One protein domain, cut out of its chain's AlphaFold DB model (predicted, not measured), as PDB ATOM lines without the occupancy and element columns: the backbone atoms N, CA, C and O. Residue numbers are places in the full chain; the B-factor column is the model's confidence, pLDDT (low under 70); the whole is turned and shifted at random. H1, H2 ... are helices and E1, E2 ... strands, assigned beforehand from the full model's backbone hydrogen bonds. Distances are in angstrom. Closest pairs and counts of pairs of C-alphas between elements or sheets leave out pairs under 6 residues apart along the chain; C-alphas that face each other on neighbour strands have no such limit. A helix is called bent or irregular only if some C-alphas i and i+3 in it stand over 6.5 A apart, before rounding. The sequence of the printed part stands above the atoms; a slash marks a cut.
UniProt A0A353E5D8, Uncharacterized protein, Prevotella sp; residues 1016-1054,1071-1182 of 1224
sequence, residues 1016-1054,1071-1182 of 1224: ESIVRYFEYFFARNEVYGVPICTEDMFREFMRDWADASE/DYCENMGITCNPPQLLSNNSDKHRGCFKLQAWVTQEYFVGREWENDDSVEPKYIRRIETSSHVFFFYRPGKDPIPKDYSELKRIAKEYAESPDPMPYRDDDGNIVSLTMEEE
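This is residues 1016 to 1054 and 1071 to 1182 of the 1224 residues of an uncharacterized protein of Prevotella sp (UniProt A0A353E5D8). A long, bent hairpin of two antiparallel strands, E1 and E2, is the spine, with H2 packed on one side of it and H5 on another. H4 sits by the start of E1, H1 lies beyond H2 with H3 near H1, and the loop of residues 1108 to 1121 lengthens the far end. The 151 printed residues include six named helices and two strands, in the order H1 H2 H3 H4 E1 E2 H5 H6, a mixed class with under half of the residues in named elements. The whole is only just compact, close to loose, with a radius of gyration of the C-alphas of 17.4 A and spans of 52 by 36 by 30 A.

H1, residues 1016 to 1027, is close to but not clearly touching H2, residues 1038 to 1048, with the C-alphas of Tyr 1021 and Phe 1045 closest at 6.7 A. They run opposite ways at a steep tilt of 60 degrees. The closest C-alphas of H1 and H3, residues 1071 to 1075, are those of Phe 1022 and Tyr 1072, 7.7 A apart. E1, residues 1097 to 1107, and E2, residues 1122 to 1134, form the hairpin; N 1103 and O 1126 are within hydrogen-bond range at 2.8 A. E1 bends by 63 degrees at residue 1100 and E2 by 103 degrees at residue 1131. The closest C-alphas of H2 and E2 are those of Thr 1038 and His 1132, 5.9 A. Those of H4, residues 1089 to 1094, and E1 are Asp 1091 and Phe 1097, 5.7 A. Those of E1 and H5, residues 1148 to 1160, are Gln 1100 and Ala 1159, 6.5 A. H6, residues 1179 to 1182, is apart from E1 and E2. Every O i to N i+4 pair is within hydrogen-bond range in H1, H2, H3, H4 and H5; H6 is too short for one.

H1 begins at C-alpha 1016 (-16.361, -0.250, -32.549) and is 16.5 A long; H2 is 15.4 A. E1 is 27.0 A, E2 25.4 A and H5 18.4 A. H6 ends at C-alpha 1182 (17.166, -10.227, -16.933).

The C-alphas farthest apart, of Asn 1115 and Lys 1146, are 52.9 A apart. Residues 1055 to 1070 are cut out, with 26.6 A between C-alphas 1054 and 1071. The links H3 to H4, E1 to E2, E2 to H5 and H5 to H6 are long. Residues 1051 to 1054 and residue 1140 have pLDDT under 70.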
ATOM      1  N   GLU A1016     -17.012  -1.577 -32.591       80.44
ATOM      2  CA  GLU A1016     -16.361  -0.250 -32.549       80.44
ATOM      3  C   GLU A1016     -14.904  -0.328 -32.064       80.44
ATOM      4  O   GLU A1016     -14.019   0.262 -32.676       80.44
ATOM      5  N   SER A1017     -14.635  -1.107 -31.013       82.00
ATOM      6  CA  SER A1017     -13.283  -1.302 -30.469       82.00
ATOM      7  C   SER A1017     -12.295  -1.853 -31.502       82.00
ATOM      8  O   SER A1017     -11.172  -1.364 -31.607       82.00
ATOM      9  N   ILE A1018     -12.715  -2.839 -32.304       85.44
ATOM     10  CA  ILE A1018     -11.873  -3.451 -33.341       85.44
ATOM     11  C   ILE A1018     -11.657  -2.495 -34.507       85.44
ATOM     12  O   ILE A1018     -10.537  -2.392 -34.999       85.44
ATOM     13  N   VAL A1019     -12.702  -1.786 -34.946       85.12
ATOM     14  CA  VAL A1019     -12.575  -0.812 -36.039       85.12
ATOM     15  C   VAL A1019     -11.584   0.286 -35.669       85.12
ATOM     16  O   VAL A1019     -10.685   0.553 -36.459       85.12
ATOM     17  N   ARG A1020     -11.679   0.858 -34.461       84.50
ATOM     18  CA  ARG A1020     -10.738   1.896 -34.010       84.50
ATOM     19  C   ARG A1020      -9.303   1.376 -33.901       84.50
ATOM     20  O   ARG A1020      -8.377   2.084 -34.288       84.50
ATOM     21  N   TYR A1021      -9.117   0.138 -33.433       89.06
ATOM     22  CA  TYR A1021      -7.798  -0.498 -33.429       89.06
ATOM     23  C   TYR A1021      -7.245  -0.661 -34.847       89.06
ATOM     24  O   TYR A1021      -6.089  -0.331 -35.084       89.06
ATOM     25  N   PHE A1022      -8.048  -1.137 -35.802       91.31
ATOM     26  CA  PHE A1022      -7.603  -1.283 -37.188       91.31
ATOM     27  C   PHE A1022      -7.318   0.068 -37.854       91.31
ATOM     28  O   PHE A1022      -6.295   0.188 -38.521       91.31
ATOM     29  N   GLU A1023      -8.137   1.097 -37.615       88.06
ATOM     30  CA  GLU A1023      -7.871   2.472 -38.067       88.06
ATOM     31  C   GLU A1023      -6.504   2.963 -37.554       88.06
ATOM     32  O   GLU A1023      -5.691   3.453 -38.335       88.06
ATOM     33  N   TYR A1024      -6.205   2.756 -36.266       90.38
ATOM     34  CA  TYR A1024      -4.894   3.057 -35.682       90.38
ATOM     35  C   TYR A1024      -3.767   2.198 -36.282       90.38
ATOM     36  O   TYR A1024      -2.721   2.721 -36.669       90.38
ATOM     37  N   PHE A1025      -3.977   0.882 -36.387       90.94
ATOM     38  CA  PHE A1025      -2.975  -0.078 -36.842       90.94
ATOM     39  C   PHE A1025      -2.532   0.218 -38.277       90.94
ATOM     40  O   PHE A1025      -1.333   0.278 -38.542       90.94
ATOM     41  N   PHE A1026      -3.496   0.409 -39.180       91.25
ATOM     42  CA  PHE A1026      -3.276   0.603 -40.615       91.25
ATOM     43  C   PHE A1026      -2.944   2.051 -41.001       91.25
ATOM     44  O   PHE A1026      -2.510   2.285 -42.132       91.25
ATOM     45  N   ALA A1027      -3.080   3.021 -40.088       87.56
ATOM     46  CA  ALA A1027      -2.567   4.379 -40.290       87.56
ATOM     47  C   ALA A1027      -1.026   4.443 -40.285       87.56
ATOM     48  O   ALA A1027      -0.439   5.377 -40.832       87.56
ATOM     49  N   ARG A1028      -0.366   3.442 -39.691       88.12
ATOM     50  CA  ARG A1028       1.095   3.322 -39.619       88.12
ATOM     51  C   ARG A1028       1.657   2.923 -40.983       88.12
ATOM     52  O   ARG A1028       1.177   1.976 -41.595       88.12
ATOM     53  N   ASN A1029       2.673   3.622 -41.490       84.50
ATOM     54  CA  ASN A1029       3.277   3.253 -42.780       84.50
ATOM     55  C   ASN A1029       4.161   2.001 -42.661       84.50
ATOM     56  O   ASN A1029       4.381   1.307 -43.648       84.50
ATOM     57  N   GLU A1030       4.611   1.698 -41.446       85.94
ATOM     58  CA  GLU A1030       5.549   0.639 -41.087       85.94
ATOM     59  C   GLU A1030       4.929  -0.767 -41.152       85.94
ATOM     60  O   GLU A1030       5.644  -1.750 -40.988       85.94
ATOM     61  N   VAL A1031       3.613  -0.887 -41.378       87.88
ATOM     62  CA  VAL A1031       2.893  -2.179 -41.387       87.88
ATOM     63  C   VAL A1031       2.653  -2.749 -42.790       87.88
ATOM     64  O   VAL A1031       2.165  -3.873 -42.917       87.88
ATOM     65  N   TYR A1032       2.980  -1.991 -43.841       90.88
ATOM     66  CA  TYR A1032       2.776  -2.393 -45.236       90.88
ATOM     67  C   TYR A1032       4.041  -3.017 -45.831       90.88
ATOM     68  O   TYR A1032       5.154  -2.582 -45.554       90.88
ATOM     69  N   GLY A1033       3.877  -4.051 -46.659       86.94
ATOM     70  CA  GLY A1033       4.984  -4.729 -47.347       86.94
ATOM     71  C   GLY A1033       5.910  -5.569 -46.457       86.94
ATOM     72  O   GLY A1033       6.882  -6.129 -46.962       86.94
ATOM     73  N   VAL A1034       5.604  -5.707 -45.166       88.75
ATOM     74  CA  VAL A1034       6.455  -6.366 -44.160       88.75
ATOM     75  C   VAL A1034       5.729  -7.524 -43.451       88.75
ATOM     76  O   VAL A1034       4.496  -7.549 -43.433       88.75
ATOM     77  N   PRO A1035       6.453  -8.502 -42.863       90.69
ATOM     78  CA  PRO A1035       5.839  -9.606 -42.131       90.69
ATOM     79  C   PRO A1035       5.259  -9.153 -40.781       90.69
ATOM     80  O   PRO A1035       5.990  -8.774 -39.863       90.69
ATOM     81  N   ILE A1036       3.938  -9.282 -40.628       91.81
ATOM     82  CA  ILE A1036       3.205  -8.955 -39.397       91.81
ATOM     83  C   ILE A1036       2.683 -10.222 -38.715       91.81
ATOM     84  O   ILE A1036       1.970 -11.028 -39.316       91.81
ATOM     85  N   CYS A1037       2.992 -10.395 -37.428       90.69
ATOM     86  CA  CYS A1037       2.463 -11.497 -36.630       90.69
ATOM     87  C   CYS A1037       1.040 -11.184 -36.142       90.69
ATOM     88  O   CYS A1037       0.843 -10.349 -35.264       90.69
ATOM     89  N   THR A1038       0.031 -11.904 -36.642       88.50
ATOM     90  CA  THR A1038      -1.368 -11.674 -36.213       88.50
ATOM     91  C   THR A1038      -1.642 -12.045 -34.757       88.50
ATOM     92  O   THR A1038      -2.598 -11.549 -34.169       88.50
ATOM     93  N   GLU A1039      -0.816 -12.908 -34.164       85.62
ATOM     94  CA  GLU A1039      -0.894 -13.215 -32.733       85.62
ATOM     95  C   GLU A1039      -0.460 -12.015 -31.883       85.62
ATOM     96  O   GLU A1039      -1.064 -11.754 -30.848       85.62
ATOM     97  N   ASP A1040       0.547 -11.273 -32.348       88.50
ATOM     98  CA  ASP A1040       1.020 -10.046 -31.707       88.50
ATOM     99  C   ASP A1040      -0.036  -8.940 -31.812       88.50
ATOM    100  O   ASP A1040      -0.433  -8.370 -30.800       88.50
ATOM    101  N   MET A1041      -0.608  -8.753 -33.011       89.31
ATOM    102  CA  MET A1041      -1.741  -7.838 -33.224       89.31
ATOM    103  C   MET A1041      -2.924  -8.149 -32.297       89.31
ATOM    104  O   MET A1041      -3.553  -7.254 -31.740       89.31
ATOM    105  N   PHE A1042      -3.255  -9.434 -32.127       87.81
ATOM    106  CA  PHE A1042      -4.353  -9.841 -31.257       87.81
ATOM    107  C   PHE A1042      -4.070  -9.515 -29.783       87.81
ATOM    108  O   PHE A1042      -4.981  -9.099 -29.071       87.81
ATOM    109  N   ARG A1043      -2.822  -9.675 -29.323       85.50
ATOM    110  CA  ARG A1043      -2.418  -9.302 -27.958       85.50
ATOM    111  C   ARG A1043      -2.445  -7.789 -27.749       85.50
ATOM    112  O   ARG A1043      -3.013  -7.358 -26.754       85.50
ATOM    113  N   GLU A1044      -1.925  -7.007 -28.699       86.75
ATOM    114  CA  GLU A1044      -1.996  -5.533 -28.694       86.75
ATOM    115  C   GLU A1044      -3.457  -5.063 -28.573       86.75
ATOM    116  O   GLU A1044      -3.789  -4.263 -27.701       86.75
ATOM    117  N   PHE A1045      -4.363  -5.641 -29.372       87.06
ATOM    118  CA  PHE A1045      -5.795  -5.355 -29.287       87.06
ATOM    119  C   PHE A1045      -6.394  -5.706 -27.914       87.06
ATOM    120  O   PHE A1045      -7.090  -4.888 -27.315       87.06
ATOM    121  N   MET A1046      -6.134  -6.915 -27.406       83.25
ATOM    122  CA  MET A1046      -6.691  -7.367 -26.124       83.25
ATOM    123  C   MET A1046      -6.170  -6.560 -24.928       83.25
ATOM    124  O   MET A1046      -6.889  -6.452 -23.937       83.25
ATOM    125  N   ARG A1047      -4.950  -6.016 -25.015       78.56
ATOM    126  CA  ARG A1047      -4.319  -5.208 -23.966       78.56
ATOM    127  C   ARG A1047      -4.859  -3.778 -23.936       78.56
ATOM    128  O   ARG A1047      -5.272  -3.319 -22.878       78.56
ATOM    129  N   ASP A1048      -4.875  -3.104 -25.088       80.06
ATOM    130  CA  ASP A1048      -5.048  -1.643 -25.134       80.06
ATOM    131  C   ASP A1048      -6.441  -1.196 -25.612       80.06
ATOM    132  O   ASP A1048      -6.819  -0.041 -25.416       80.06
ATOM    133  N   TRP A1049      -7.212  -2.084 -26.255       81.56
ATOM    134  CA  TRP A1049      -8.435  -1.707 -26.983       81.56
ATOM    135  C   TRP A1049      -9.687  -2.510 -26.606       81.56
ATOM    136  O   TRP A1049     -10.801  -2.077 -26.909       81.56
ATOM    137  N   ALA A1050      -9.546  -3.683 -25.986       77.00
ATOM    138  CA  ALA A1050     -10.683  -4.502 -25.576       77.00
ATOM    139  C   ALA A1050     -11.306  -3.991 -24.260       77.00
ATOM    140  O   ALA A1050     -10.613  -3.797 -23.267       77.00
ATOM    141  N   ASP A1051     -12.634  -3.822 -24.224       66.00
ATOM    142  CA  ASP A1051     -13.346  -3.416 -23.004       66.00
ATOM    143  C   ASP A1051     -13.183  -4.471 -21.889       66.00
ATOM    144  O   ASP A1051     -13.613  -5.618 -22.045       66.00
ATOM    145  N   ALA A1052     -12.655  -4.068 -20.728       55.53
ATOM    146  CA  ALA A1052     -12.337  -4.918 -19.569       55.53
ATOM    147  C   ALA A1052     -13.552  -5.531 -18.825       55.53
ATOM    148  O   ALA A1052     -13.430  -5.994 -17.693       55.53
ATOM    149  N   SER A1053     -14.746  -5.539 -19.423       53.81
ATOM    150  CA  SER A1053     -15.945  -6.083 -18.770       53.81
ATOM    151  C   SER A1053     -15.912  -7.621 -18.751       53.81
ATOM    152  O   SER A1053     -15.848  -8.272 -19.796       53.81
ATOM    153  N   GLU A1054     -15.981  -8.198 -17.543       39.09
ATOM    154  CA  GLU A1054     -15.666  -9.593 -17.157       39.09
ATOM    155  C   GLU A1054     -16.439 -10.733 -17.870       39.09
ATOM    156  O   GLU A1054     -16.292 -11.903 -17.525       39.09
ATOM    157  N   ASP A1071     -11.919  -9.144 -43.428       84.25
ATOM    158  CA  ASP A1071     -13.128  -8.338 -43.643       84.25
ATOM    159  C   ASP A1071     -12.813  -6.825 -43.666       84.25
ATOM    160  O   ASP A1071     -13.353  -6.093 -44.492       84.25
ATOM    161  N   TYR A1072     -11.937  -6.338 -42.777       87.44
ATOM    162  CA  TYR A1072     -11.522  -4.929 -42.766       87.44
ATOM    163  C   TYR A1072     -10.651  -4.568 -43.975       87.44
ATOM    164  O   TYR A1072     -10.874  -3.539 -44.607       87.44
ATOM    165  N   CYS A1073      -9.674  -5.417 -44.311       87.38
ATOM    166  CA  CYS A1073      -8.776  -5.189 -45.444       87.38
ATOM    167  C   CYS A1073      -9.553  -5.100 -46.765       87.38
ATOM    168  O   CYS A1073      -9.299  -4.197 -47.553       87.38
ATOM    169  N   GLU A1074     -10.530  -5.984 -46.967       82.44
ATOM    170  CA  GLU A1074     -11.411  -5.982 -48.139       82.44
ATOM    171  C   GLU A1074     -12.210  -4.674 -48.252       82.44
ATOM    172  O   GLU A1074     -12.193  -4.033 -49.298       82.44
ATOM    173  N   ASN A1075     -12.812  -4.207 -47.152       76.31
ATOM    174  CA  ASN A1075     -13.577  -2.951 -47.127       76.31
ATOM    175  C   ASN A1075     -12.724  -1.687 -47.337       76.31
ATOM    176  O   ASN A1075     -13.247  -0.664 -47.779       76.31
ATOM    177  N   MET A1076     -11.433  -1.744 -47.002       78.00
ATOM    178  CA  MET A1076     -10.491  -0.624 -47.123       78.00
ATOM    179  C   MET A1076      -9.610  -0.703 -48.377       78.00
ATOM    180  O   MET A1076      -8.689   0.099 -48.523       78.00
ATOM    181  N   GLY A1077      -9.847  -1.677 -49.263       75.81
ATOM    182  CA  GLY A1077      -9.035  -1.874 -50.466       75.81
ATOM    183  C   GLY A1077      -7.585  -2.277 -50.174       75.81
ATOM    184  O   GLY A1077      -6.707  -2.097 -51.012       75.81
ATOM    185  N   ILE A1078      -7.298  -2.818 -48.988       88.06
ATOM    186  CA  ILE A1078      -5.966  -3.293 -48.604       88.06
ATOM    187  C   ILE A1078      -5.821  -4.740 -49.074       88.06
ATOM    188  O   ILE A1078      -6.564  -5.632 -48.662       88.06
ATOM    189  N   THR A1079      -4.815  -5.013 -49.903       87.44
ATOM    190  CA  THR A1079      -4.539  -6.380 -50.350       87.44
ATOM    191  C   THR A1079      -3.861  -7.157 -49.225       87.44
ATOM    192  O   THR A1079      -2.714  -6.892 -48.869       87.44
ATOM    193  N   CYS A1080      -4.578  -8.132 -48.669       89.88
ATOM    194  CA  CYS A1080      -4.113  -9.000 -47.590       89.88
ATOM    195  C   CYS A1080      -3.709 -10.372 -48.147       89.88
ATOM    196  O   CYS A1080      -4.550 -11.082 -48.693       89.88
ATOM    197  N   ASN A1081      -2.437 -10.755 -47.987       89.50
ATOM    198  CA  ASN A1081      -1.866 -12.033 -48.449       89.50
ATOM    199  C   ASN A1081      -2.271 -12.422 -49.896       89.50
ATOM    200  O   ASN A1081      -3.053 -13.361 -50.071       89.50
ATOM    201  N   PRO A1082      -1.730 -11.746 -50.928       83.75
ATOM    202  CA  PRO A1082      -2.067 -12.015 -52.326       83.75
ATOM    203  C   PRO A1082      -1.989 -13.515 -52.696       83.75
ATOM    204  O   PRO A1082      -0.995 -14.168 -52.352       83.75
ATOM    205  N   PRO A1083      -2.986 -14.083 -53.411       80.75
ATOM    206  CA  PRO A1083      -3.062 -15.525 -53.676       80.75
ATOM    207  C   PRO A1083      -1.833 -16.100 -54.387       80.75
ATOM    208  O   PRO A1083      -1.416 -17.218 -54.084       80.75
ATOM    209  N   GLN A1084      -1.222 -15.327 -55.292       81.12
ATOM    210  CA  GLN A1084      -0.029 -15.721 -56.045       81.12
ATOM    211  C   GLN A1084       1.206 -15.954 -55.160       81.12
ATOM    212  O   GLN A1084       2.125 -16.665 -55.559       81.12
ATOM    213  N   LEU A1085       1.220 -15.403 -53.941       82.44
ATOM    214  CA  LEU A1085       2.333 -15.542 -53.001       82.44
ATOM    215  C   LEU A1085       2.203 -16.798 -52.128       82.44
ATOM    216  O   LEU A1085       3.178 -17.227 -51.522       82.44
ATOM    217  N   LEU A1086       1.031 -17.436 -52.074       82.00
ATOM    218  CA  LEU A1086       0.808 -18.660 -51.303       82.00
ATOM    219  C   LEU A1086       1.204 -19.889 -52.140       82.00
ATOM    220  O   LEU A1086       0.354 -20.525 -52.757       82.00
ATOM    221  N   SER A1087       2.492 -20.250 -52.184       72.75
ATOM    222  CA  SER A1087       2.975 -21.367 -53.020       72.75
ATOM    223  C   SER A1087       2.682 -22.757 -52.433       72.75
ATOM    224  O   SER A1087       2.327 -23.681 -53.163       72.75
ATOM    225  N   ASN A1088       2.808 -22.920 -51.112       76.06
ATOM    226  CA  ASN A1088       2.716 -24.218 -50.436       76.06
ATOM    227  C   ASN A1088       1.265 -24.569 -50.064       76.06
ATOM    228  O   ASN A1088       0.530 -23.720 -49.563       76.06
ATOM    229  N   ASN A1089       0.866 -25.843 -50.194       71.19
ATOM    230  CA  ASN A1089      -0.486 -26.302 -49.820       71.19
ATOM    231  C   ASN A1089      -0.838 -26.026 -48.344       71.19
ATOM    232  O   ASN A1089      -1.987 -25.722 -48.035       71.19
ATOM    233  N   SER A1090       0.145 -26.077 -47.437       74.06
ATOM    234  CA  SER A1090      -0.039 -25.715 -46.025       74.06
ATOM    235  C   SER A1090      -0.412 -24.246 -45.832       74.06
ATOM    236  O   SER A1090      -1.235 -23.924 -44.976       74.06
ATOM    237  N   ASP A1091       0.190 -23.367 -46.628       78.56
ATOM    238  CA  ASP A1091       0.042 -21.919 -46.516       78.56
ATOM    239  C   ASP A1091      -1.256 -21.490 -47.205       78.56
ATOM    240  O   ASP A1091      -2.010 -20.701 -46.641       78.56
ATOM    241  N   LYS A1092      -1.603 -22.122 -48.338       77.12
ATOM    242  CA  LYS A1092      -2.924 -22.003 -48.980       77.12
ATOM    243  C   LYS A1092      -4.057 -22.412 -48.037       77.12
ATOM    244  O   LYS A1092      -5.019 -21.668 -47.890       77.12
ATOM    245  N   HIS A1093      -3.929 -23.549 -47.345       75.62
ATOM    246  CA  HIS A1093      -4.956 -24.015 -46.406       75.62
ATOM    247  C   HIS A1093      -5.085 -23.095 -45.177       75.62
ATOM    248  O   HIS A1093      -6.183 -22.898 -44.656       75.62
ATOM    249  N   ARG A1094      -3.977 -22.529 -44.680       72.88
ATOM    250  CA  ARG A1094      -3.988 -21.609 -43.527       72.88
ATOM    251  C   ARG A1094      -4.309 -20.162 -43.907       72.88
ATOM    252  O   ARG A1094      -4.641 -19.372 -43.025       72.88
ATOM    253  N   GLY A1095      -4.174 -19.802 -45.183       79.38
ATOM    254  CA  GLY A1095      -4.304 -18.438 -45.698       79.38
ATOM    255  C   GLY A1095      -3.303 -17.441 -45.100       79.38
ATOM    256  O   GLY A1095      -3.625 -16.255 -45.019       79.38
ATOM    257  N   CYS A1096      -2.156 -17.917 -44.604       84.81
ATOM    258  CA  CYS A1096      -1.100 -17.122 -43.967       84.81
ATOM    259  C   CYS A1096       0.256 -17.843 -44.023       84.81
ATOM    260  O   CYS A1096       0.319 -19.042 -44.304       84.81
ATOM    261  N   PHE A1097       1.334 -17.109 -43.742       88.25
ATOM    262  CA  PHE A1097       2.710 -17.576 -43.906       88.25
ATOM    263  C   PHE A1097       3.338 -18.047 -42.588       88.25
ATOM    264  O   PHE A1097       3.012 -17.547 -41.507       88.25
ATOM    265  N   LYS A1098       4.292 -18.983 -42.689       87.94
ATOM    266  CA  LYS A1098       5.206 -19.337 -41.593       87.94
ATOM    267  C   LYS A1098       6.569 -18.674 -41.814       87.94
ATOM    268  O   LYS A1098       7.390 -19.212 -42.553       87.94
ATOM    269  N   LEU A1099       6.796 -17.520 -41.188       90.00
ATOM    270  CA  LEU A1099       7.997 -16.690 -41.354       90.00
ATOM    271  C   LEU A1099       8.417 -16.052 -40.021       90.00
ATOM    272  O   LEU A1099       7.695 -16.130 -39.026       90.00
ATOM    273  N   GLN A1100       9.604 -15.449 -40.005       89.75
ATOM    274  CA  GLN A1100      10.050 -14.611 -38.898       89.75
ATOM    275  C   GLN A1100       9.314 -13.267 -38.922       89.75
ATOM    276  O   GLN A1100       9.147 -12.668 -39.984       89.75
ATOM    277  N   ALA A1101       8.856 -12.821 -37.757       90.00
ATOM    278  CA  ALA A1101       8.236 -11.519 -37.554       90.00
ATOM    279  C   ALA A1101       8.597 -10.994 -36.159       90.00
ATOM    280  O   ALA A1101       8.905 -11.776 -35.256       90.00
ATOM    281  N   TRP A1102       8.539  -9.677 -35.984       88.81
ATOM    282  CA  TRP A1102       8.663  -9.052 -34.671       88.81
ATOM    283  C   TRP A1102       7.426  -9.377 -33.824       88.81
ATOM    284  O   TRP A1102       6.296  -9.160 -34.265       88.81
ATOM    285  N   VAL A1103       7.648  -9.921 -32.628       88.31
ATOM    286  CA  VAL A1103       6.619 -10.297 -31.653       88.31
ATOM    287  C   VAL A1103       6.941  -9.631 -30.321       88.31
ATOM    288  O   VAL A1103       8.080  -9.680 -29.855       88.31
ATOM    289  N   THR A1104       5.939  -9.022 -29.700       87.88
ATOM    290  CA  THR A1104       6.060  -8.381 -28.394       87.88
ATOM    291  C   THR A1104       6.123  -9.437 -27.299       87.88
ATOM    292  O   THR A1104       5.222 -10.269 -27.139       87.88
ATOM    293  N   GLN A1105       7.210  -9.408 -26.535       85.31
ATOM    294  CA  GLN A1105       7.361 -10.156 -25.299       85.31
ATOM    295  C   GLN A1105       7.093  -9.236 -24.110       85.31
ATOM    296  O   GLN A1105       7.600  -8.116 -24.037       85.31
ATOM    297  N   GLU A1106       6.284  -9.737 -23.186       84.88
ATOM    298  CA  GLU A1106       5.870  -9.047 -21.970       84.88
ATOM    299  C   GLU A1106       6.770  -9.495 -20.815       84.88
ATOM    300  O   GLU A1106       6.900 -10.695 -20.551       84.88
ATOM    301  N   TYR A1107       7.388  -8.534 -20.138       84.75
ATOM    302  CA  TYR A1107       8.257  -8.732 -18.986       84.75
ATOM    303  C   TYR A1107       7.650  -8.021 -17.777       84.75
ATOM    304  O   TYR A1107       7.207  -6.881 -17.885       84.75
ATOM    305  N   PHE A1108       7.632  -8.705 -16.632       84.44
ATOM    306  CA  PHE A1108       7.087  -8.193 -15.363       84.44
ATOM    307  C   PHE A1108       5.599  -7.799 -15.428       84.44
ATOM    308  O   PHE A1108       5.158  -6.863 -14.775       84.44
ATOM    309  N   VAL A1109       4.808  -8.529 -16.225       73.50
ATOM    310  CA  VAL A1109       3.362  -8.298 -16.402       73.50
ATOM    311  C   VAL A1109       2.547  -9.398 -15.706       73.50
ATOM    312  O   VAL A1109       2.829 -10.588 -15.877       73.50
ATOM    313  N   GLY A1110       1.512  -9.016 -14.945       72.50
ATOM    314  CA  GLY A1110       0.535  -9.911 -14.297       72.50
ATOM    315  C   GLY A1110       0.532  -9.848 -12.761       72.50
ATOM    316  O   GLY A1110       1.429  -9.262 -12.165       72.50
ATOM    317  N   ARG A1111      -0.450 -10.502 -12.114       71.25
ATOM    318  CA  ARG A1111      -0.689 -10.469 -10.645       71.25
ATOM    319  C   ARG A1111       0.535 -10.709  -9.763       71.25
ATOM    320  O   ARG A1111       0.599 -10.222  -8.645       71.25
ATOM    321  N   GLU A1112       1.491 -11.483 -10.258       74.44
ATOM    322  CA  GLU A1112       2.729 -11.828  -9.551       74.44
ATOM    323  C   GLU A1112       3.671 -10.619  -9.375       74.44
ATOM    324  O   GLU A1112       4.577 -10.681  -8.550       74.44
ATOM    325  N   TRP A1113       3.429  -9.535 -10.118       78.12
ATOM    326  CA  TRP A1113       4.214  -8.299 -10.145       78.12
ATOM    327  C   TRP A1113       3.388  -7.055  -9.765       78.12
ATOM    328  O   TRP A1113       3.951  -5.983  -9.606       78.12
ATOM    329  N   GLU A1114       2.067  -7.186  -9.565       70.38
ATOM    330  CA  GLU A1114       1.159  -6.060  -9.250       70.38
ATOM    331  C   GLU A1114       1.481  -5.351  -7.919       70.38
ATOM    332  O   GLU A1114       1.092  -4.202  -7.743       70.38
ATOM    333  N   ASN A1115       2.192  -6.018  -7.001       71.50
ATOM    334  CA  ASN A1115       2.586  -5.484  -5.689       71.50
ATOM    335  C   ASN A1115       4.101  -5.195  -5.580       71.50
ATOM    336  O   ASN A1115       4.615  -5.042  -4.471       71.50
ATOM    337  N   ASP A1116       4.837  -5.220  -6.694       74.06
ATOM    338  CA  ASP A1116       6.290  -5.027  -6.728       74.06
ATOM    339  C   ASP A1116       6.640  -3.646  -7.301       74.06
ATOM    340  O   ASP A1116       6.859  -3.495  -8.498       74.06
ATOM    341  N   ASP A1117       6.739  -2.639  -6.429       73.31
ATOM    342  CA  ASP A1117       7.043  -1.248  -6.813       73.31
ATOM    343  C   ASP A1117       8.490  -1.043  -7.318       73.31
ATOM    344  O   ASP A1117       8.887   0.075  -7.644       73.31
ATOM    345  N   SER A1118       9.320  -2.097  -7.345       75.44
ATOM    346  CA  SER A1118      10.735  -2.000  -7.729       75.44
ATOM    347  C   SER A1118      11.006  -2.212  -9.220       75.44
ATOM    348  O   SER A1118      12.135  -1.980  -9.654       75.44
ATOM    349  N   VAL A1119      10.023  -2.684  -9.998       76.56
ATOM    350  CA  VAL A1119      10.188  -2.968 -11.434       76.56
ATOM    351  C   VAL A1119       8.913  -2.630 -12.194       76.56
ATOM    352  O   VAL A1119       7.836  -3.122 -11.871       76.56
ATOM    353  N   GLU A1120       9.050  -1.842 -13.256       77.69
ATOM    354  CA  GLU A1120       7.929  -1.504 -14.128       77.69
ATOM    355  C   GLU A1120       7.692  -2.574 -15.214       77.69
ATOM    356  O   GLU A1120       8.646  -3.197 -15.701       77.69
ATOM    357  N   PRO A1121       6.434  -2.780 -15.647       82.19
ATOM    358  CA  PRO A1121       6.099  -3.597 -16.810       82.19
ATOM    359  C   PRO A1121       6.869  -3.163 -18.065       82.19
ATOM    360  O   PRO A1121       6.765  -2.018 -18.503       82.19
ATOM    361  N   LYS A1122       7.591  -4.093 -18.702       85.62
ATOM    362  CA  LYS A1122       8.347  -3.821 -19.936       85.62
ATOM    363  C   LYS A1122       7.831  -4.646 -21.105       85.62
ATOM    364  O   LYS A1122       7.640  -5.858 -21.009       85.62
ATOM    365  N   TYR A1123       7.682  -3.988 -22.248       86.19
ATOM    366  CA  TYR A1123       7.311  -4.613 -23.514       86.19
ATOM    367  C   TYR A1123       8.494  -4.510 -24.466       86.19
ATOM    368  O   TYR A1123       8.974  -3.418 -24.751       86.19
ATOM    369  N   ILE A1124       9.000  -5.649 -24.935       88.31
ATOM    370  CA  ILE A1124      10.174  -5.690 -25.814       88.31
ATOM    371  C   ILE A1124       9.847  -6.579 -27.002       88.31
ATOM    372  O   ILE A1124       9.463  -7.738 -26.833       88.31
ATOM    373  N   ARG A1125      10.023  -6.059 -28.217       86.94
ATOM    374  CA  ARG A1125       9.808  -6.841 -29.433       86.94
ATOM    375  C   ARG A1125      11.047  -7.667 -29.739       86.94
ATOM    376  O   ARG A1125      12.173  -7.183 -29.678       86.94
ATOM    377  N   ARG A1126      10.840  -8.940 -30.063       87.44
ATOM    378  CA  ARG A1126      11.893  -9.861 -30.504       87.44
ATOM    379  C   ARG A1126      11.462 -10.583 -31.766       87.44
ATOM    380  O   ARG A1126      10.273 -10.783 -32.005       87.44
ATOM    381  N   ILE A1127      12.434 -10.988 -32.575       89.44
ATOM    382  CA  ILE A1127      12.163 -11.769 -33.778       89.44
ATOM    383  C   ILE A1127      11.903 -13.219 -33.398       89.44
ATOM    384  O   ILE A1127      12.770 -13.904 -32.853       89.44
ATOM    385  N   GLU A1128      10.721 -13.705 -33.759       88.81
ATOM    386  CA  GLU A1128      10.323 -15.096 -33.575       88.81
ATOM    387  C   GLU A1128       9.727 -15.670 -34.860       88.81
ATOM    388  O   GLU A1128       9.145 -14.966 -35.686       88.81
ATOM    389  N   THR A1129       9.853 -16.986 -35.036       89.19
ATOM    390  CA  THR A1129       9.182 -17.680 -36.142       89.19
ATOM    391  C   THR A1129       7.723 -17.928 -35.774       89.19
ATOM    392  O   THR A1129       7.431 -18.775 -34.929       89.19
ATOM    393  N   SER A1130       6.801 -17.246 -36.450       87.69
ATOM    394  CA  SER A1130       5.357 -17.416 -36.271       87.69
ATOM    395  C   SER A1130       4.749 -18.203 -37.432       87.69
ATOM    396  O   SER A1130       5.188 -18.100 -38.574       87.69
ATOM    397  N   SER A1131       3.720 -19.007 -37.156       85.12
ATOM    398  CA  SER A1131       2.924 -19.721 -38.168       85.12
ATOM    399  C   SER A1131       1.747 -18.899 -38.710       85.12
ATOM    400  O   SER A1131       0.934 -19.424 -39.475       85.12
ATOM    401  N   HIS A1132       1.616 -17.643 -38.273       88.31
ATOM    402  CA  HIS A1132       0.466 -16.778 -38.523       88.31
ATOM    403  C   HIS A1132       0.889 -15.373 -38.969       88.31
ATOM    404  O   HIS A1132       0.419 -14.368 -38.425       88.31
ATOM    405  N   VAL A1133       1.787 -15.321 -39.955       90.94
ATOM    406  CA  VAL A1133       2.327 -14.078 -40.514       90.94
ATOM    407  C   VAL A1133       1.488 -13.612 -41.704       90.94
ATOM    408  O   VAL A1133       1.120 -14.419 -42.563       90.94
ATOM    409  N   PHE A1134       1.159 -12.323 -41.720       92.50
ATOM    410  CA  PHE A1134       0.371 -11.646 -42.748       92.50
ATOM    411  C   PHE A1134       1.197 -10.527 -43.395       92.50
ATOM    412  O   PHE A1134       2.080  -9.961 -42.754       92.50
ATOM    413  N   PHE A1135       0.876 -10.219 -44.649       92.31
ATOM    414  CA  PHE A1135       1.379  -9.072 -45.398       92.31
ATOM    415  C   PHE A1135       0.202  -8.251 -45.913       92.31
ATOM    416  O   PHE A1135      -0.798  -8.806 -46.385       92.31
ATOM    417  N   PHE A1136       0.362  -6.934 -45.857       92.94
ATOM    418  CA  PHE A1136      -0.635  -5.958 -46.272       92.94
ATOM    419  C   PHE A1136      -0.031  -5.016 -47.314       92.94
ATOM    420  O   PHE A1136       1.107  -4.573 -47.150       92.94
ATOM    421  N   TYR A1137      -0.782  -4.696 -48.367       89.50
ATOM    422  CA  TYR A1137      -0.338  -3.814 -49.452       89.50
ATOM    423  C   TYR A1137      -1.452  -2.845 -49.854       89.50
ATOM    424  O   TYR A1137      -2.610  -3.254 -49.957       89.50
ATOM    425  N   ARG A1138      -1.110  -1.581 -50.129       82.88
ATOM    426  CA  ARG A1138      -2.030  -0.603 -50.728       82.88
ATOM    427  C   ARG A1138      -1.893  -0.632 -52.257       82.88
ATOM    428  O   ARG A1138      -0.790  -0.378 -52.756       82.88
ATOM    429  N   PRO A1139      -2.975  -0.920 -53.002       70.88
ATOM    430  CA  PRO A1139      -2.972  -0.902 -54.462       70.88
ATOM    431  C   PRO A1139      -2.422   0.419 -55.010       70.88
ATOM    432  O   PRO A1139      -2.732   1.491 -54.497       70.88
ATOM    433  N   GLY A1140      -1.546   0.343 -56.015       66.75
ATOM    434  CA  GLY A1140      -0.947   1.516 -56.666       66.75
ATOM    435  C   GLY A1140       0.114   2.277 -55.856       66.75
ATOM    436  O   GLY A1140       0.789   3.131 -56.428       66.75
ATOM    437  N   LYS A1141       0.309   1.972 -54.564       77.25
ATOM    438  CA  LYS A1141       1.295   2.646 -53.699       77.25
ATOM    439  C   LYS A1141       2.426   1.730 -53.240       77.25
ATOM    440  O   LYS A1141       3.582   2.139 -53.292       77.25
ATOM    441  N   ASP A1142       2.108   0.511 -52.805       81.94
ATOM    442  CA  ASP A1142       3.107  -0.440 -52.309       81.94
ATOM    443  C   ASP A1142       3.381  -1.531 -53.372       81.94
ATOM    444  O   ASP A1142       2.433  -2.108 -53.913       81.94
ATOM    445  N   PRO A1143       4.652  -1.848 -53.696       80.75
ATOM    446  CA  PRO A1143       4.979  -2.865 -54.692       80.75
ATOM    447  C   PRO A1143       4.654  -4.268 -54.164       80.75
ATOM    448  O   PRO A1143       5.204  -4.717 -53.157       80.75
ATOM    449  N   ILE A1144       3.771  -4.980 -54.866       85.06
ATOM    450  CA  ILE A1144       3.430  -6.369 -54.542       85.06
ATOM    451  C   ILE A1144       4.512  -7.292 -55.137       85.06
ATOM    452  O   ILE A1144       4.793  -7.178 -56.333       85.06
ATOM    453  N   PRO A1145       5.110  -8.212 -54.352       86.75
ATOM    454  CA  PRO A1145       6.105  -9.161 -54.856       86.75
ATOM    455  C   PRO A1145       5.572 -10.003 -56.022       86.75
ATOM    456  O   PRO A1145       4.387 -10.344 -56.064       86.75
ATOM    457  N   LYS A1146       6.453 -10.377 -56.954       83.69
ATOM    458  CA  LYS A1146       6.095 -11.192 -58.126       83.69
ATOM    459  C   LYS A1146       5.795 -12.634 -57.744       83.69
ATOM    460  O   LYS A1146       4.869 -13.236 -58.281       83.69
ATOM    461  N   ASP A1147       6.583 -13.185 -56.826       85.19
ATOM    462  CA  ASP A1147       6.491 -14.575 -56.398       85.19
ATOM    463  C   ASP A1147       6.850 -14.765 -54.913       85.19
ATOM    464  O   ASP A1147       7.266 -13.849 -54.195       85.19
ATOM    465  N   TYR A1148       6.672 -15.996 -54.434       85.19
ATOM    466  CA  TYR A1148       6.976 -16.373 -53.054       85.19
ATOM    467  C   TYR A1148       8.473 -16.276 -52.702       85.19
ATOM    468  O   TYR A1148       8.820 -16.077 -51.535       85.19
ATOM    469  N   SER A1149       9.369 -16.416 -53.683       84.44
ATOM    470  CA  SER A1149      10.813 -16.317 -53.456       84.44
ATOM    471  C   SER A1149      11.229 -14.873 -53.181       84.44
ATOM    472  O   SER A1149      12.001 -14.624 -52.252       84.44
ATOM    473  N   GLU A1150      10.665 -13.917 -53.918       86.88
ATOM    474  CA  GLU A1150      10.844 -12.487 -53.677       86.88
ATOM    475  C   GLU A1150      10.266 -12.069 -52.317       86.88
ATOM    476  O   GLU A1150      10.953 -11.395 -51.546       86.88
ATOM    477  N   LEU A1151       9.070 -12.554 -51.959       89.00
ATOM    478  CA  LEU A1151       8.481 -12.336 -50.631       89.00
ATOM    479  C   LEU A1151       9.399 -12.848 -49.506       89.00
ATOM    480  O   LEU A1151       9.619 -12.150 -48.516       89.00
ATOM    481  N   LYS A1152       9.971 -14.051 -49.650       86.38
ATOM    482  CA  LYS A1152      10.911 -14.611 -48.664       86.38
ATOM    483  C   LYS A1152      12.174 -13.775 -48.507       86.38
ATOM    484  O   LYS A1152      12.661 -13.653 -47.385       86.38
ATOM    485  N   ARG A1153      12.704 -13.222 -49.603       88.06
ATOM    486  CA  ARG A1153      13.865 -12.325 -49.556       88.06
ATOM    487  C   ARG A1153      13.534 -11.069 -48.749       88.06
ATOM    488  O   ARG A1153      14.245 -10.786 -47.794       88.06
ATOM    489  N   ILE A1154      12.416 -10.409 -49.064       87.88
ATOM    490  CA  ILE A1154      11.945  -9.205 -48.354       87.88
ATOM    491  C   ILE A1154      11.736  -9.497 -46.861       87.88
ATOM    492  O   ILE A1154      12.191  -8.745 -46.005       87.88
ATOM    493  N   ALA A1155      11.099 -10.623 -46.528       86.62
ATOM    494  CA  ALA A1155      10.871 -11.013 -45.138       86.62
ATOM    495  C   ALA A1155      12.176 -11.284 -44.371       86.62
ATOM    496  O   ALA A1155      12.263 -10.972 -43.185       86.62
ATOM    497  N   LYS A1156      13.185 -11.863 -45.037       87.62
ATOM    498  CA  LYS A1156      14.502 -12.114 -44.445       87.62
ATOM    499  C   LYS A1156      15.271 -10.809 -44.218       87.62
ATOM    500  O   LYS A1156      15.774 -10.604 -43.122       87.62
ATOM    501  N   GLU A1157      15.308  -9.924 -45.214       87.50
ATOM    502  CA  GLU A1157      15.931  -8.595 -45.099       87.50
ATOM    503  C   GLU A1157      15.292  -7.776 -43.969       87.50
ATOM    504  O   GLU A1157      15.989  -7.151 -43.171       87.50
ATOM    505  N   TYR A1158      13.966  -7.846 -43.836       87.19
ATOM    506  CA  TYR A1158      13.243  -7.203 -42.744       87.19
ATOM    507  C   TYR A1158      13.574  -7.795 -41.364       87.19
ATOM    508  O   TYR A1158      13.681  -7.057 -40.390       87.19
ATOM    509  N   ALA A1159      13.767  -9.114 -41.269       85.12
ATOM    510  CA  ALA A1159      14.176  -9.769 -40.026       85.12
ATOM    511  C   ALA A1159      15.646  -9.485 -39.647       85.12
ATOM    512  O   ALA A1159      16.025  -9.602 -38.489       85.12
ATOM    513  N   GLU A1160      16.500  -9.119 -40.596       84.75
ATOM    514  CA  GLU A1160      17.892  -8.737 -40.311       84.75
ATOM    515  C   GLU A1160      18.035  -7.228 -40.033       84.75
ATOM    516  O   GLU A1160      19.070  -6.779 -39.538       84.75
ATOM    517  N   SER A1161      16.987  -6.447 -40.310       82.69
ATOM    518  CA  SER A1161      16.939  -5.001 -40.090       82.69
ATOM    519  C   SER A1161      16.630  -4.641 -38.625       82.69
ATOM    520  O   SER A1161      15.981  -5.421 -37.925       82.69
ATOM    521  N   PRO A1162      17.054  -3.454 -38.139       82.81
ATOM    522  CA  PRO A1162      16.668  -2.954 -36.818       82.81
ATOM    523  C   PRO A1162      15.143  -2.898 -36.647       82.81
ATOM    524  O   PRO A1162      14.433  -2.656 -37.623       82.81
ATOM    525  N   ASP A1163      14.647  -3.086 -35.416       83.19
ATOM    526  CA  ASP A1163      13.208  -3.017 -35.124       83.19
ATOM    527  C   ASP A1163      12.642  -1.668 -35.604       83.19
ATOM    528  O   ASP A1163      13.101  -0.619 -35.140       83.19
ATOM    529  N   PRO A1164      11.669  -1.665 -36.532       79.06
ATOM    530  CA  PRO A1164      11.087  -0.430 -37.044       79.06
ATOM    531  C   PRO A1164      10.141   0.241 -36.042       79.06
ATOM    532  O   PRO A1164       9.825   1.416 -36.207       79.06
ATOM    533  N   MET A1165       9.678  -0.476 -35.009       83.12
ATOM    534  CA  MET A1165       8.794   0.070 -33.977       83.12
ATOM    535  C   MET A1165       9.181  -0.431 -32.574       83.12
ATOM    536  O   MET A1165       8.410  -1.171 -31.953       83.12
ATOM    537  N   PRO A1166      10.360  -0.039 -32.056       85.44
ATOM    538  CA  PRO A1166      10.765  -0.410 -30.712       85.44
ATOM    539  C   PRO A1166       9.913   0.336 -29.684       85.44
ATOM    540  O   PRO A1166       9.599   1.516 -29.861       85.44
ATOM    541  N   TYR A1167       9.581  -0.338 -28.583       82.81
ATOM    542  CA  TYR A1167       9.014   0.332 -27.417       82.81
ATOM    543  C   TYR A1167      10.031   1.329 -26.871       82.81
ATOM    544  O   TYR A1167      11.215   1.004 -26.745       82.81
ATOM    545  N   ARG A1168       9.569   2.545 -26.581       84.94
ATOM    546  CA  ARG A1168      10.386   3.613 -26.009       84.94
ATOM    547  C   ARG A1168       9.853   3.999 -24.636       84.94
ATOM    548  O   ARG A1168       8.645   3.918 -24.428       84.94
ATOM    549  N   ASP A1169      10.753   4.354 -23.731       81.44
ATOM    550  CA  ASP A1169      10.400   4.938 -22.437       81.44
ATOM    551  C   ASP A1169       9.973   6.411 -22.584       81.44
ATOM    552  O   ASP A1169       9.998   6.968 -23.688       81.44
ATOM    553  N   ASP A1170       9.566   7.037 -21.476       80.50
ATOM    554  CA  ASP A1170       9.110   8.436 -21.437       80.50
ATOM    555  C   ASP A1170      10.192   9.435 -21.900       80.50
ATOM    556  O   ASP A1170       9.873  10.524 -22.382       80.50
ATOM    557  N   ASP A1171      11.466   9.035 -21.838       80.50
ATOM    558  CA  ASP A1171      12.624   9.803 -22.304       80.50
ATOM    559  C   ASP A1171      12.986   9.516 -23.779       80.50
ATOM    560  O   ASP A1171      13.916  10.105 -24.338       80.50
ATOM    561  N   GLY A1172      12.246   8.625 -24.449       79.56
ATOM    562  CA  GLY A1172      12.418   8.274 -25.857       79.56
ATOM    563  C   GLY A1172      13.511   7.234 -26.143       79.56
ATOM    564  O   GLY A1172      13.782   6.958 -27.323       79.56
ATOM    565  N   ASN A1173      14.124   6.631 -25.122       85.31
ATOM    566  CA  ASN A1173      15.120   5.566 -25.267       85.31
ATOM    567  C   ASN A1173      14.449   4.213 -25.511       85.31
ATOM    568  O   ASN A1173      13.328   3.975 -25.076       85.31
ATOM    569  N   ILE A1174      15.130   3.302 -26.212       85.69
ATOM    570  CA  ILE A1174      14.587   1.964 -26.488       85.69
ATOM    571  C   ILE A1174      14.525   1.154 -25.191       85.69
ATOM    572  O   ILE A1174      15.548   0.919 -24.543       85.69
ATOM    573  N   VAL A1175      13.328   0.668 -24.863       84.31
ATOM    574  CA  VAL A1175      13.083  -0.185 -23.701       84.31
ATOM    575  C   VAL A1175      13.890  -1.472 -23.850       84.31
ATOM    576  O   VAL A1175      13.727  -2.243 -24.798       84.31
ATOM    577  N   SER A1176      14.769  -1.710 -22.885       84.12
ATOM    578  CA  SER A1176      15.587  -2.914 -22.781       84.12
ATOM    579  C   SER A1176      15.608  -3.409 -21.334       84.12
ATOM    580  O   SER A1176      15.242  -2.683 -20.403       84.12
ATOM    581  N   LEU A1177      15.980  -4.677 -21.150       83.88
ATOM    582  CA  LEU A1177      16.186  -5.246 -19.821       83.88
ATOM    583  C   LEU A1177      17.572  -4.869 -19.311       83.88
ATOM    584  O   LEU A1177      18.562  -5.036 -20.028       83.88
ATOM    585  N   THR A1178      17.650  -4.432 -18.058       84.38
ATOM    586  CA  THR A1178      18.926  -4.364 -17.344       84.38
ATOM    587  C   THR A1178      19.417  -5.778 -17.014       84.38
ATOM    588  O   THR A1178      18.641  -6.737 -17.008       84.38
ATOM    589  N   MET A1179      20.713  -5.936 -16.722       79.81
ATOM    590  CA  MET A1179      21.263  -7.245 -16.327       79.81
ATOM    591  C   MET A1179      20.556  -7.828 -15.091       79.81
ATOM    592  O   MET A1179      20.288  -9.027 -15.041       79.81
ATOM    593  N   GLU A1180      20.202  -6.975 -14.129       80.56
ATOM    594  CA  GLU A1180      19.504  -7.366 -12.900       80.56
ATOM    595  C   GLU A1180      18.060  -7.824 -13.173       80.56
ATOM    596  O   GLU A1180      17.609  -8.855 -12.669       80.56
ATOM    597  N   GLU A1181      17.344  -7.107 -14.040       84.62
ATOM    598  CA  GLU A1181      16.008  -7.489 -14.500       84.62
ATOM    599  C   GLU A1181      16.032  -8.804 -15.290       84.62
ATOM    600  O   GLU A1181      15.170  -9.665 -15.106       84.62
ATOM    601  N   GLU A1182      17.034  -9.002 -16.148       82.44
ATOM    602  CA  GLU A1182      17.166 -10.227 -16.933       82.44
ATOM    603  C   GLU A1182      17.365 -11.460 -16.033       82.44
ATOM    604  O   GLU A1182      16.754 -12.508 -16.270       82.44
TER     605      GLU A1182